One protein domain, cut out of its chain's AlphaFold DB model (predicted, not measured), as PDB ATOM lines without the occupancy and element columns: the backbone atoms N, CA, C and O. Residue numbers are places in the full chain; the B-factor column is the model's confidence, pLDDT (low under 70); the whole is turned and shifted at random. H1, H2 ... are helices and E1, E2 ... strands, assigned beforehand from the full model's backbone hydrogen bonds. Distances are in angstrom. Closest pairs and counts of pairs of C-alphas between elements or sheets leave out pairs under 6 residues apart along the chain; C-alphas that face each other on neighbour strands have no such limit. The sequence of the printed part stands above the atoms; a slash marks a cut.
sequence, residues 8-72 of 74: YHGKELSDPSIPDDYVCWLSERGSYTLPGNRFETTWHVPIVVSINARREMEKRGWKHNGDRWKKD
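Overview. This is residues 8 to 72 of the 74 residues of an uncharacterized protein of viral metagenome (UniProt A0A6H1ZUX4). Two helices, H1 and H2, fold back on each other at a slant to make the middle of this model, with the small strand hairpin of E1 and E2 on one side of them and the unnamed stretch of residues 8 to 19 on the other side. The link between the helices, residues 28 to 46, swings out from them in a wide loop. The printed part has 65 residues, with two named helices and two named strands in the order H1, H2, E1, E2; the sheet, order E1 - E2, is antiparallel. The class is mixed, helices and strands, though the named elements hold only 29 of the 65 residues. The whole is compact, with a radius of gyration of the C-alphas of 12.0 A and spans of 33 by 31 by 22 A.

Arrangement. Look first at E1, residues 62 to 65, and E2, residues 68 to 71, a hairpin of antiparallel neighbours whose directions stand at 143 degrees. Across it, N 63 and O 70 are within hydrogen-bond range at 2.8 A, and N 70 and O 63 at 2.9 A. From E1 look to H2, residues 47 to 59: their closest C-alphas, those of Met 57 and Lys 63, are 7.4 A apart. H2 and E2 are near each other, with 7 pairs of C-alphas within 10 A. Next find H1, residues 20 to 27, which touches H2; their closest C-alphas, those of Ser 27 and Ser 50, are 4.3 A apart. The two run opposite ways at a steep tilt of 40 degrees and form a helical hairpin. The closest C-alphas of H1 and E2, those of Cys 24 and Trp 69, are 7.3 A apart, while H1 and E1 are apart. In H1 and H2 every O i to N i+4 pair is within hydrogen-bond range.

Along the chain. Find C-alpha 62 at (-0.376, -11.095, 47.862), where E1 begins; E1 spans 9.3 A, and E2 spans 10.0 A to C-alpha 71 at (-2.706, -10.585, 51.477). H2 starts at C-alpha 47, at (17.444, -16.623, 42.576), and runs 18.5 A to C-alpha 59. H1 starts at C-alpha 20, at (1.189, -19.741, 50.778), and measures 10.3 A.

Size, cuts and confidence. The two C-alphas farthest apart, those of Arg 38 and Lys 59, are 34.1 A apart. The printed part has no cut. The link from H1 to H2 is long, with 19 residues; those from H2 to E1 and from E1 to E2 are tight, with 2 residues each. The mean pLDDT of the printed part is 75.5; look for values under 70 at residues 29 to 43, 67 and 72.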
ATOM      1  N   TYR A   8       7.083 -28.740  45.475       74.69
ATOM      2  CA  TYR A   8       6.488 -29.099  46.761       74.69
ATOM      3  C   TYR A   8       5.738 -30.423  46.618       74.69
ATOM      4  O   TYR A   8       4.730 -30.492  45.920       74.69
ATOM      5  N   HIS A   9       6.242 -31.502  47.227       74.94
ATOM      6  CA  HIS A   9       5.654 -32.850  47.106       74.94
ATOM      7  C   HIS A   9       5.416 -33.307  45.648       74.94
ATOM      8  O   HIS A   9       4.415 -33.951  45.341       74.94
ATOM      9  N   GLY A  10       6.329 -32.959  44.735       77.94
ATOM     10  CA  GLY A  10       6.216 -33.283  43.306       77.94
ATOM     11  C   GLY A  10       5.348 -32.317  42.490       77.94
ATOM     12  O   GLY A  10       5.174 -32.538  41.297       77.94
ATOM     13  N   LYS A  11       4.821 -31.251  43.103       80.12
ATOM     14  CA  LYS A  11       4.002 -30.225  42.444       80.12
ATOM     15  C   LYS A  11       4.813 -28.966  42.163       80.12
ATOM     16  O   LYS A  11       5.634 -28.561  42.986       80.12
ATOM     17  N   GLU A  12       4.569 -28.348  41.014       83.94
ATOM     18  CA  GLU A  12       5.174 -27.068  40.633       83.94
ATOM     19  C   GLU A  12       4.565 -25.908  41.427       83.94
ATOM     20  O   GLU A  12       3.398 -25.964  41.802       83.94
ATOM     21  N   LEU A  13       5.328 -24.829  41.638       81.31
ATOM     22  CA  LEU A  13       4.900 -23.634  42.391       81.31
ATOM     23  C   LEU A  13       3.534 -23.052  41.988       81.31
ATOM     24  O   LEU A  13       2.841 -22.480  42.830       81.31
ATOM     25  N   SER A  14       3.152 -23.201  40.720       81.25
ATOM     26  CA  SER A  14       1.862 -22.778  40.168       81.25
ATOM     27  C   SER A  14       0.661 -23.557  40.716       81.25
ATOM     28  O   SER A  14      -0.477 -23.144  40.505       81.25
ATOM     29  N   ASP A  15       0.880 -24.683  41.400       84.25
ATOM     30  CA  ASP A  15      -0.192 -25.480  41.981       84.25
ATOM     31  C   ASP A  15      -0.802 -24.746  43.197       84.25
ATOM     32  O   ASP A  15      -0.106 -24.479  44.189       84.25
ATOM     33  N   PRO A  16      -2.111 -24.435  43.170       81.25
ATOM     34  CA  PRO A  16      -2.778 -23.699  44.241       81.25
ATOM     35  C   PRO A  16      -2.890 -24.493  45.552       81.25
ATOM     36  O   PRO A  16      -3.183 -23.907  46.589       81.25
ATOM     37  N   SER A  17      -2.657 -25.810  45.537       82.88
ATOM     38  CA  SER A  17      -2.623 -26.637  46.752       82.88
ATOM     39  C   SER A  17      -1.336 -26.479  47.562       82.88
ATOM     40  O   SER A  17      -1.269 -26.957  48.695       82.88
ATOM     41  N   ILE A  18      -0.316 -25.817  47.008       84.69
ATOM     42  CA  ILE A  18       0.908 -25.503  47.746       84.69
ATOM     43  C   ILE A  18       0.599 -24.392  48.755       84.69
ATOM     44  O   ILE A  18       0.083 -23.352  48.345       84.69
ATOM     45  N   PRO A  19       0.944 -24.559  50.044       84.56
ATOM     46  CA  PRO A  19       0.711 -23.541  51.063       84.56
ATOM     47  C   PRO A  19       1.387 -22.205  50.738       84.56
ATOM     48  O   PRO A  19       2.558 -22.176  50.350       84.56
ATOM     49  N   ASP A  20       0.671 -21.103  50.970       84.31
ATOM     50  CA  ASP A  20       1.189 -19.741  50.778       84.31
ATOM     51  C   ASP A  20       2.470 -19.505  51.600       84.31
ATOM     52  O   ASP A  20       3.398 -18.878  51.103       84.31
ATOM     53  N   ASP A  21       2.584 -20.094  52.796       82.25
ATOM     54  CA  ASP A  21       3.781 -20.004  53.646       82.25
ATOM     55  C   ASP A  21       5.042 -20.558  52.967       82.25
ATOM     56  O   ASP A  21       6.129 -19.997  53.105       82.25
ATOM     57  N   TYR A  22       4.909 -21.643  52.200       82.06
ATOM     58  CA  TYR A  22       6.034 -22.244  51.482       82.06
ATOM     59  C   TYR A  22       6.469 -21.372  50.301       82.06
ATOM     60  O   TYR A  22       7.664 -21.170  50.072       82.06
ATOM     61  N   VAL A  23       5.505 -20.821  49.558       85.56
ATOM     62  CA  VAL A  23       5.788 -19.907  48.442       85.56
ATOM     63  C   VAL A  23       6.384 -18.597  48.965       85.56
ATOM     64  O   VAL A  23       7.377 -18.111  48.423       85.56
ATOM     65  N   CYS A  24       5.838 -18.069  50.061       83.88
ATOM     66  CA  CYS A  24       6.351 -16.910  50.779       83.88
ATOM     67  C   CYS A  24       7.808 -17.137  51.188       83.88
ATOM     68  O   CYS A  24       8.681 -16.351  50.819       83.88
ATOM     69  N   TRP A  25       8.095 -18.275  51.820       82.00
ATOM     70  CA  TRP A  25       9.454 -18.637  52.192       82.00
ATOM     71  C   TRP A  25      10.422 -18.631  50.997       82.00
ATOM     72  O   TRP A  25      11.478 -18.010  51.064       82.00
ATOM     73  N   LEU A  26      10.059 -19.268  49.880       82.81
ATOM     74  CA  LEU A  26      10.916 -19.304  48.690       82.81
ATOM     75  C   LEU A  26      11.141 -17.920  48.068       82.81
ATOM     76  O   LEU A  26      12.184 -17.668  47.458       82.81
ATOM     77  N   SER A  27      10.147 -17.040  48.180       83.25
ATOM     78  CA  SER A  27      10.165 -15.689  47.615       83.25
ATOM     79  C   SER A  27      11.072 -14.726  48.391       83.25
ATOM     80  O   SER A  27      11.629 -13.776  47.816       83.25
ATOM     81  N   GLU A  28      11.237 -14.972  49.690       77.56
ATOM     82  CA  GLU A  28      12.148 -14.240  50.548       77.56
ATOM     83  C   GLU A  28      13.557 -14.799  50.338       77.56
ATOM     84  O   GLU A  28      13.805 -15.998  50.383       77.56
ATOM     85  N   ARG A  29      14.532 -13.920  50.090       64.19
ATOM     86  CA  ARG A  29      15.946 -14.307  49.919       64.19
ATOM     87  C   ARG A  29      16.605 -14.744  51.242       64.19
ATOM     88  O   ARG A  29      17.826 -14.702  51.362       64.19
ATOM     89  N   GLY A  30      15.796 -15.078  52.241       53.69
ATOM     90  CA  GLY A  30      16.191 -15.261  53.625       53.69
ATOM     91  C   GLY A  30      16.418 -16.721  53.986       53.69
ATOM     92  O   GLY A  30      15.741 -17.628  53.503       53.69
ATOM     93  N   SER A  31      17.378 -16.922  54.883       51.88
ATOM     94  CA  SER A  31      17.547 -18.127  55.689       51.88
ATOM     95  C   SER A  31      16.190 -18.606  56.210       51.88
ATOM     96  O   SER A  31      15.535 -17.890  56.964       51.88
ATOM     97  N   TYR A  32      15.774 -19.825  55.857       54.12
ATOM     98  CA  TYR A  32      14.713 -20.478  56.622       54.12
ATOM     99  C   TYR A  32      15.307 -21.119  57.853       54.12
ATOM    100  O   TYR A  32      16.188 -21.974  57.744       54.12
ATOM    101  N   THR A  33      14.717 -20.824  58.995       51.16
ATOM    102  CA  THR A  33      14.870 -21.677  60.163       51.16
ATOM    103  C   THR A  33      13.609 -22.517  60.264       51.16
ATOM    104  O   THR A  33      12.545 -22.010  60.607       51.16
ATOM    105  N   LEU A  34      13.719 -23.807  59.930       50.22
ATOM    106  CA  LEU A  34      12.628 -24.755  60.152       50.22
ATOM    107  C   LEU A  34      12.256 -24.736  61.644       50.22
ATOM    108  O   LEU A  34      13.146 -24.932  62.482       50.22
ATOM    109  N   PRO A  35      10.977 -24.528  62.001       45.22
ATOM    110  CA  PRO A  35      10.561 -24.545  63.395       45.22
ATOM    111  C   PRO A  35      10.848 -25.932  63.989       45.22
ATOM    112  O   PRO A  35      10.325 -26.940  63.524       45.22
ATOM    113  N   GLY A  36      11.730 -25.982  64.993       54.47
ATOM    114  CA  GLY A  36      12.153 -27.215  65.670       54.47
ATOM    115  C   GLY A  36      13.601 -27.648  65.412       54.47
ATOM    116  O   GLY A  36      14.093 -28.525  66.118       54.47
ATOM    117  N   ASN A  37      14.318 -27.016  64.478       51.72
ATOM    118  CA  ASN A  37      15.740 -27.292  64.261       51.72
ATOM    119  C   ASN A  37      16.610 -26.275  65.018       51.72
ATOM    120  O   ASN A  37      16.579 -25.083  64.729       51.72
ATOM    121  N   ARG A  38      17.416 -26.745  65.984       50.75
ATOM    122  CA  ARG A  38      18.389 -25.921  66.743       50.75
ATOM    123  C   ARG A  38      19.558 -25.404  65.897       50.75
ATOM    124  O   ARG A  38      20.330 -24.580  66.375       50.75
ATOM    125  N   PHE A  39      19.701 -25.905  64.676       51.72
ATOM    126  CA  PHE A  39      20.719 -25.481  63.730       51.72
ATOM    127  C   PHE A  39      20.055 -24.614  62.667       51.72
ATOM    128  O   PHE A  39      19.257 -25.118  61.871       51.72
ATOM    129  N   GLU A  40      20.382 -23.320  62.665       53.09
ATOM    130  CA  GLU A  40      20.060 -22.391  61.581       53.09
ATOM    131  C   GLU A  40      20.677 -22.926  60.287       53.09
ATOM    132  O   GLU A  40      21.840 -22.693  59.961       53.09
ATOM    133  N   THR A  41      19.914 -23.737  59.561       57.41
ATOM    134  CA  THR A  41      20.342 -24.222  58.258       57.41
ATOM    135  C   THR A  41      19.945 -23.157  57.253       57.41
ATOM    136  O   THR A  41      18.829 -23.158  56.743       57.41
ATOM    137  N   THR A  42      20.851 -22.212  56.997       60.38
ATOM    138  CA  THR A  42      20.653 -21.169  55.985       60.38
ATOM    139  C   THR A  42      20.642 -21.797  54.594       60.38
ATOM    140  O   THR A  42      21.679 -21.998  53.955       60.38
ATOM    141  N   TRP A  43      19.448 -22.127  54.117       68.06
ATOM    142  CA  TRP A  43      19.235 -22.579  52.751       68.06
ATOM    143  C   TRP A  43      19.277 -21.388  51.797       68.06
ATOM    144  O   TRP A  43      18.474 -20.465  51.904       68.06
ATOM    145  N   HIS A  44      20.204 -21.420  50.845       70.75
ATOM    146  CA  HIS A  44      20.263 -20.430  49.776       70.75
ATOM    147  C   HIS A  44      19.337 -20.873  48.642       70.75
ATOM    148  O   HIS A  44      19.706 -21.712  47.819       70.75
ATOM    149  N   VAL A  45      18.121 -20.325  48.613       76.94
ATOM    150  CA  VAL A  45      17.173 -20.562  47.519       76.94
ATOM    151  C   VAL A  45      17.750 -19.960  46.228       76.94
ATOM    152  O   VAL A  45      18.151 -18.790  46.225       76.94
ATOM    153  N   PRO A  46      17.817 -20.712  45.112       81.38
ATOM    154  CA  PRO A  46      18.271 -20.164  43.841       81.38
ATOM    155  C   PRO A  46      17.436 -18.951  43.424       81.38
ATOM    156  O   PRO A  46      16.207 -18.992  43.460       81.38
ATOM    157  N   ILE A  47      18.096 -17.892  42.942       81.19
ATOM    158  CA  ILE A  47      17.444 -16.623  42.576       81.19
ATOM    159  C   ILE A  47      16.254 -16.804  41.620       81.19
ATOM    160  O   ILE A  47      15.243 -16.122  41.762       81.19
ATOM    161  N   VAL A  48      16.359 -17.741  40.673       84.38
ATOM    162  CA  VAL A  48      15.303 -18.051  39.700       84.38
ATOM    163  C   VAL A  48      14.051 -18.576  40.402       84.38
ATOM    164  O   VAL A  48      12.943 -18.155  40.075       84.38
ATOM    165  N   VAL A  49      14.221 -19.436  41.408       84.81
ATOM    166  CA  VAL A  49      13.107 -19.968  42.201       84.81
ATOM    167  C   VAL A  49      12.471 -18.857  43.027       84.81
ATOM    168  O   VAL A  49      11.251 -18.735  43.018       84.81
ATOM    169  N   SER A  50      13.270 -17.992  43.659       84.38
ATOM    170  CA  SER A  50      12.728 -16.858  44.416       84.38
ATOM    171  C   SER A  50      11.942 -15.887  43.540       84.38
ATOM    172  O   SER A  50      10.876 -15.431  43.943       84.38
ATOM    173  N   ILE A  51      12.410 -15.590  42.324       86.06
ATOM    174  CA  ILE A  51      11.668 -14.750  41.370       86.06
ATOM    175  C   ILE A  51      10.340 -15.412  40.984       86.06
ATOM    176  O   ILE A  51       9.309 -14.740  40.957       86.06
ATOM    177  N   ASN A  52      10.344 -16.719  40.713       87.94
ATOM    178  CA  ASN A  52       9.125 -17.453  40.376       87.94
ATOM    179  C   ASN A  52       8.136 -17.477  41.545       87.94
ATOM    180  O   ASN A  52       6.954 -17.216  41.344       87.94
ATOM    181  N   ALA A  53       8.619 -17.705  42.765       87.31
ATOM    182  CA  ALA A  53       7.801 -17.679  43.969       87.31
ATOM    183  C   ALA A  53       7.196 -16.288  44.230       87.31
ATOM    184  O   ALA A  53       6.017 -16.192  44.548       87.31
ATOM    185  N   ARG A  54       7.953 -15.198  44.012       88.12
ATOM    186  CA  ARG A  54       7.424 -13.819  44.096       88.12
ATOM    187  C   ARG A  54       6.274 -13.585  43.121       88.12
ATOM    188  O   ARG A  54       5.221 -13.105  43.522       88.12
ATOM    189  N   ARG A  55       6.457 -13.973  41.855       88.75
ATOM    190  CA  ARG A  55       5.407 -13.865  40.827       88.75
ATOM    191  C   ARG A  55       4.168 -14.666  41.201       88.75
ATOM    192  O   ARG A  55       3.052 -14.257  40.904       88.75
ATOM    193  N   GLU A  56       4.363 -15.818  41.826       89.75
ATOM    194  CA  GLU A  56       3.260 -16.674  42.234       89.75
ATOM    195  C   GLU A  56       2.493 -16.095  43.431       89.75
ATOM    196  O   GLU A  56       1.266 -16.086  43.415       89.75
ATOM    197  N   MET A  57       3.186 -15.509  44.410       88.31
ATOM    198  CA  MET A  57       2.553 -14.741  45.491       88.31
ATOM    199  C   MET A  57       1.717 -13.575  44.942       88.31
ATOM    200  O   MET A  57       0.561 -13.412  45.333       88.31
ATOM    201  N   GLU A  58       2.253 -12.819  43.979       87.94
ATOM    202  CA  GLU A  58       1.527 -11.731  43.306       87.94
ATOM    203  C   GLU A  58       0.263 -12.232  42.590       87.94
ATOM    204  O   GLU A  58      -0.807 -11.641  42.741       87.94
ATOM    205  N   LYS A  59       0.343 -13.359  41.868       88.00
ATOM    206  CA  LYS A  59      -0.828 -13.988  41.227       88.00
ATOM    207  C   LYS A  59      -1.885 -14.440  42.230       88.00
ATOM    208  O   LYS A  59      -3.075 -14.349  41.939       88.00
ATOM    209  N   ARG A  60      -1.463 -14.917  43.402       86.06
ATOM    210  CA  ARG A  60      -2.345 -15.347  44.500       86.06
ATOM    211  C   ARG A  60      -2.983 -14.174  45.257       86.06
ATOM    212  O   ARG A  60      -3.727 -14.403  46.210       86.06
ATOM    213  N   GLY A  61      -2.714 -12.931  44.849       85.50
ATOM    214  CA  GLY A  61      -3.284 -11.723  45.451       85.50
ATOM    215  C   GLY A  61      -2.499 -11.189  46.650       85.50
ATOM    216  O   GLY A  61      -3.002 -10.343  47.390       85.50
ATOM    217  N   TRP A  62      -1.269 -11.660  46.859       87.56
ATOM    218  CA  TRP A  62      -0.376 -11.095  47.862       87.56
ATOM    219  C   TRP A  62       0.407  -9.919  47.278       87.56
ATOM    220  O   TRP A  62       0.854  -9.946  46.134       87.56
ATOM    221  N   LYS A  63       0.620  -8.878  48.081       84.69
ATOM    222  CA  LYS A  63       1.459  -7.727  47.739       84.69
ATOM    223  C   LYS A  63       2.677  -7.678  48.646       84.69
ATOM    224  O   LYS A  63       2.563  -7.822  49.863       84.69
ATOM    225  N   HIS A  64       3.838  -7.436  48.054       79.12
ATOM    226  CA  HIS A  64       5.081  -7.257  48.791       79.12
ATOM    227  C   HIS A  64       5.167  -5.811  49.303       79.12
ATOM    228  O   HIS A  64       5.417  -4.886  48.531       79.12
ATOM    229  N   ASN A  65       4.914  -5.596  50.595       75.81
ATOM    230  CA  ASN A  65       4.925  -4.277  51.229       75.81
ATOM    231  C   ASN A  65       6.207  -4.118  52.059       75.81
ATOM    232  O   ASN A  65       6.248  -4.492  53.233       75.81
ATOM    233  N   GLY A  66       7.255  -3.566  51.444       73.25
ATOM    234  CA  GLY A  66       8.568  -3.429  52.080       73.25
ATOM    235  C   GLY A  66       9.229  -4.792  52.282       73.25
ATOM    236  O   GLY A  66       9.632  -5.403  51.299       73.25
ATOM    237  N   ASP A  67       9.298  -5.256  53.532       67.81
ATOM    238  CA  ASP A  67       9.946  -6.514  53.938       67.81
ATOM    239  C   ASP A  67       8.984  -7.700  54.119       67.81
ATOM    240  O   ASP A  67       9.425  -8.780  54.498       67.81
ATOM    241  N   ARG A  68       7.665  -7.521  53.933       75.38
ATOM    242  CA  ARG A  68       6.682  -8.593  54.176       75.38
ATOM    243  C   ARG A  68       5.604  -8.670  53.108       75.38
ATOM    244  O   ARG A  68       5.100  -7.652  52.626       75.38
ATOM    245  N   TRP A  69       5.174  -9.893  52.821       82.50
ATOM    246  CA  TRP A  69       3.961 -10.149  52.055       82.50
ATOM    247  C   TRP A  69       2.714  -9.846  52.877       82.50
ATOM    248  O   TRP A  69       2.587 -10.261  54.028       82.50
ATOM    249  N   LYS A  70       1.771  -9.127  52.272       80.00
ATOM    250  CA  LYS A  70       0.435  -8.894  52.820       80.00
ATOM    251  C   LYS A  70      -0.601  -9.382  51.822       80.00
ATOM    252  O   LYS A  70      -0.520  -9.034  50.646       80.00
ATOM    253  N   LYS A  71      -1.555 -10.186  52.286       75.75
ATOM    254  CA  LYS A  71      -2.706 -10.585  51.477       75.75
ATOM    255  C   LYS A  71      -3.653  -9.395  51.419       75.75
ATOM    256  O   LYS A  71      -3.975  -8.829  52.461       75.75
ATOM    257  N   ASP A  72      -4.028  -8.972  50.218       66.88
ATOM    258  CA  ASP A  72      -5.078  -7.966  50.052       66.88
ATOM    259  C   ASP A  72      -6.399  -8.670  50.421       66.88
ATOM    260  O   ASP A  72      -6.984  -9.380  49.604       66.88
TER     261      ASP A  72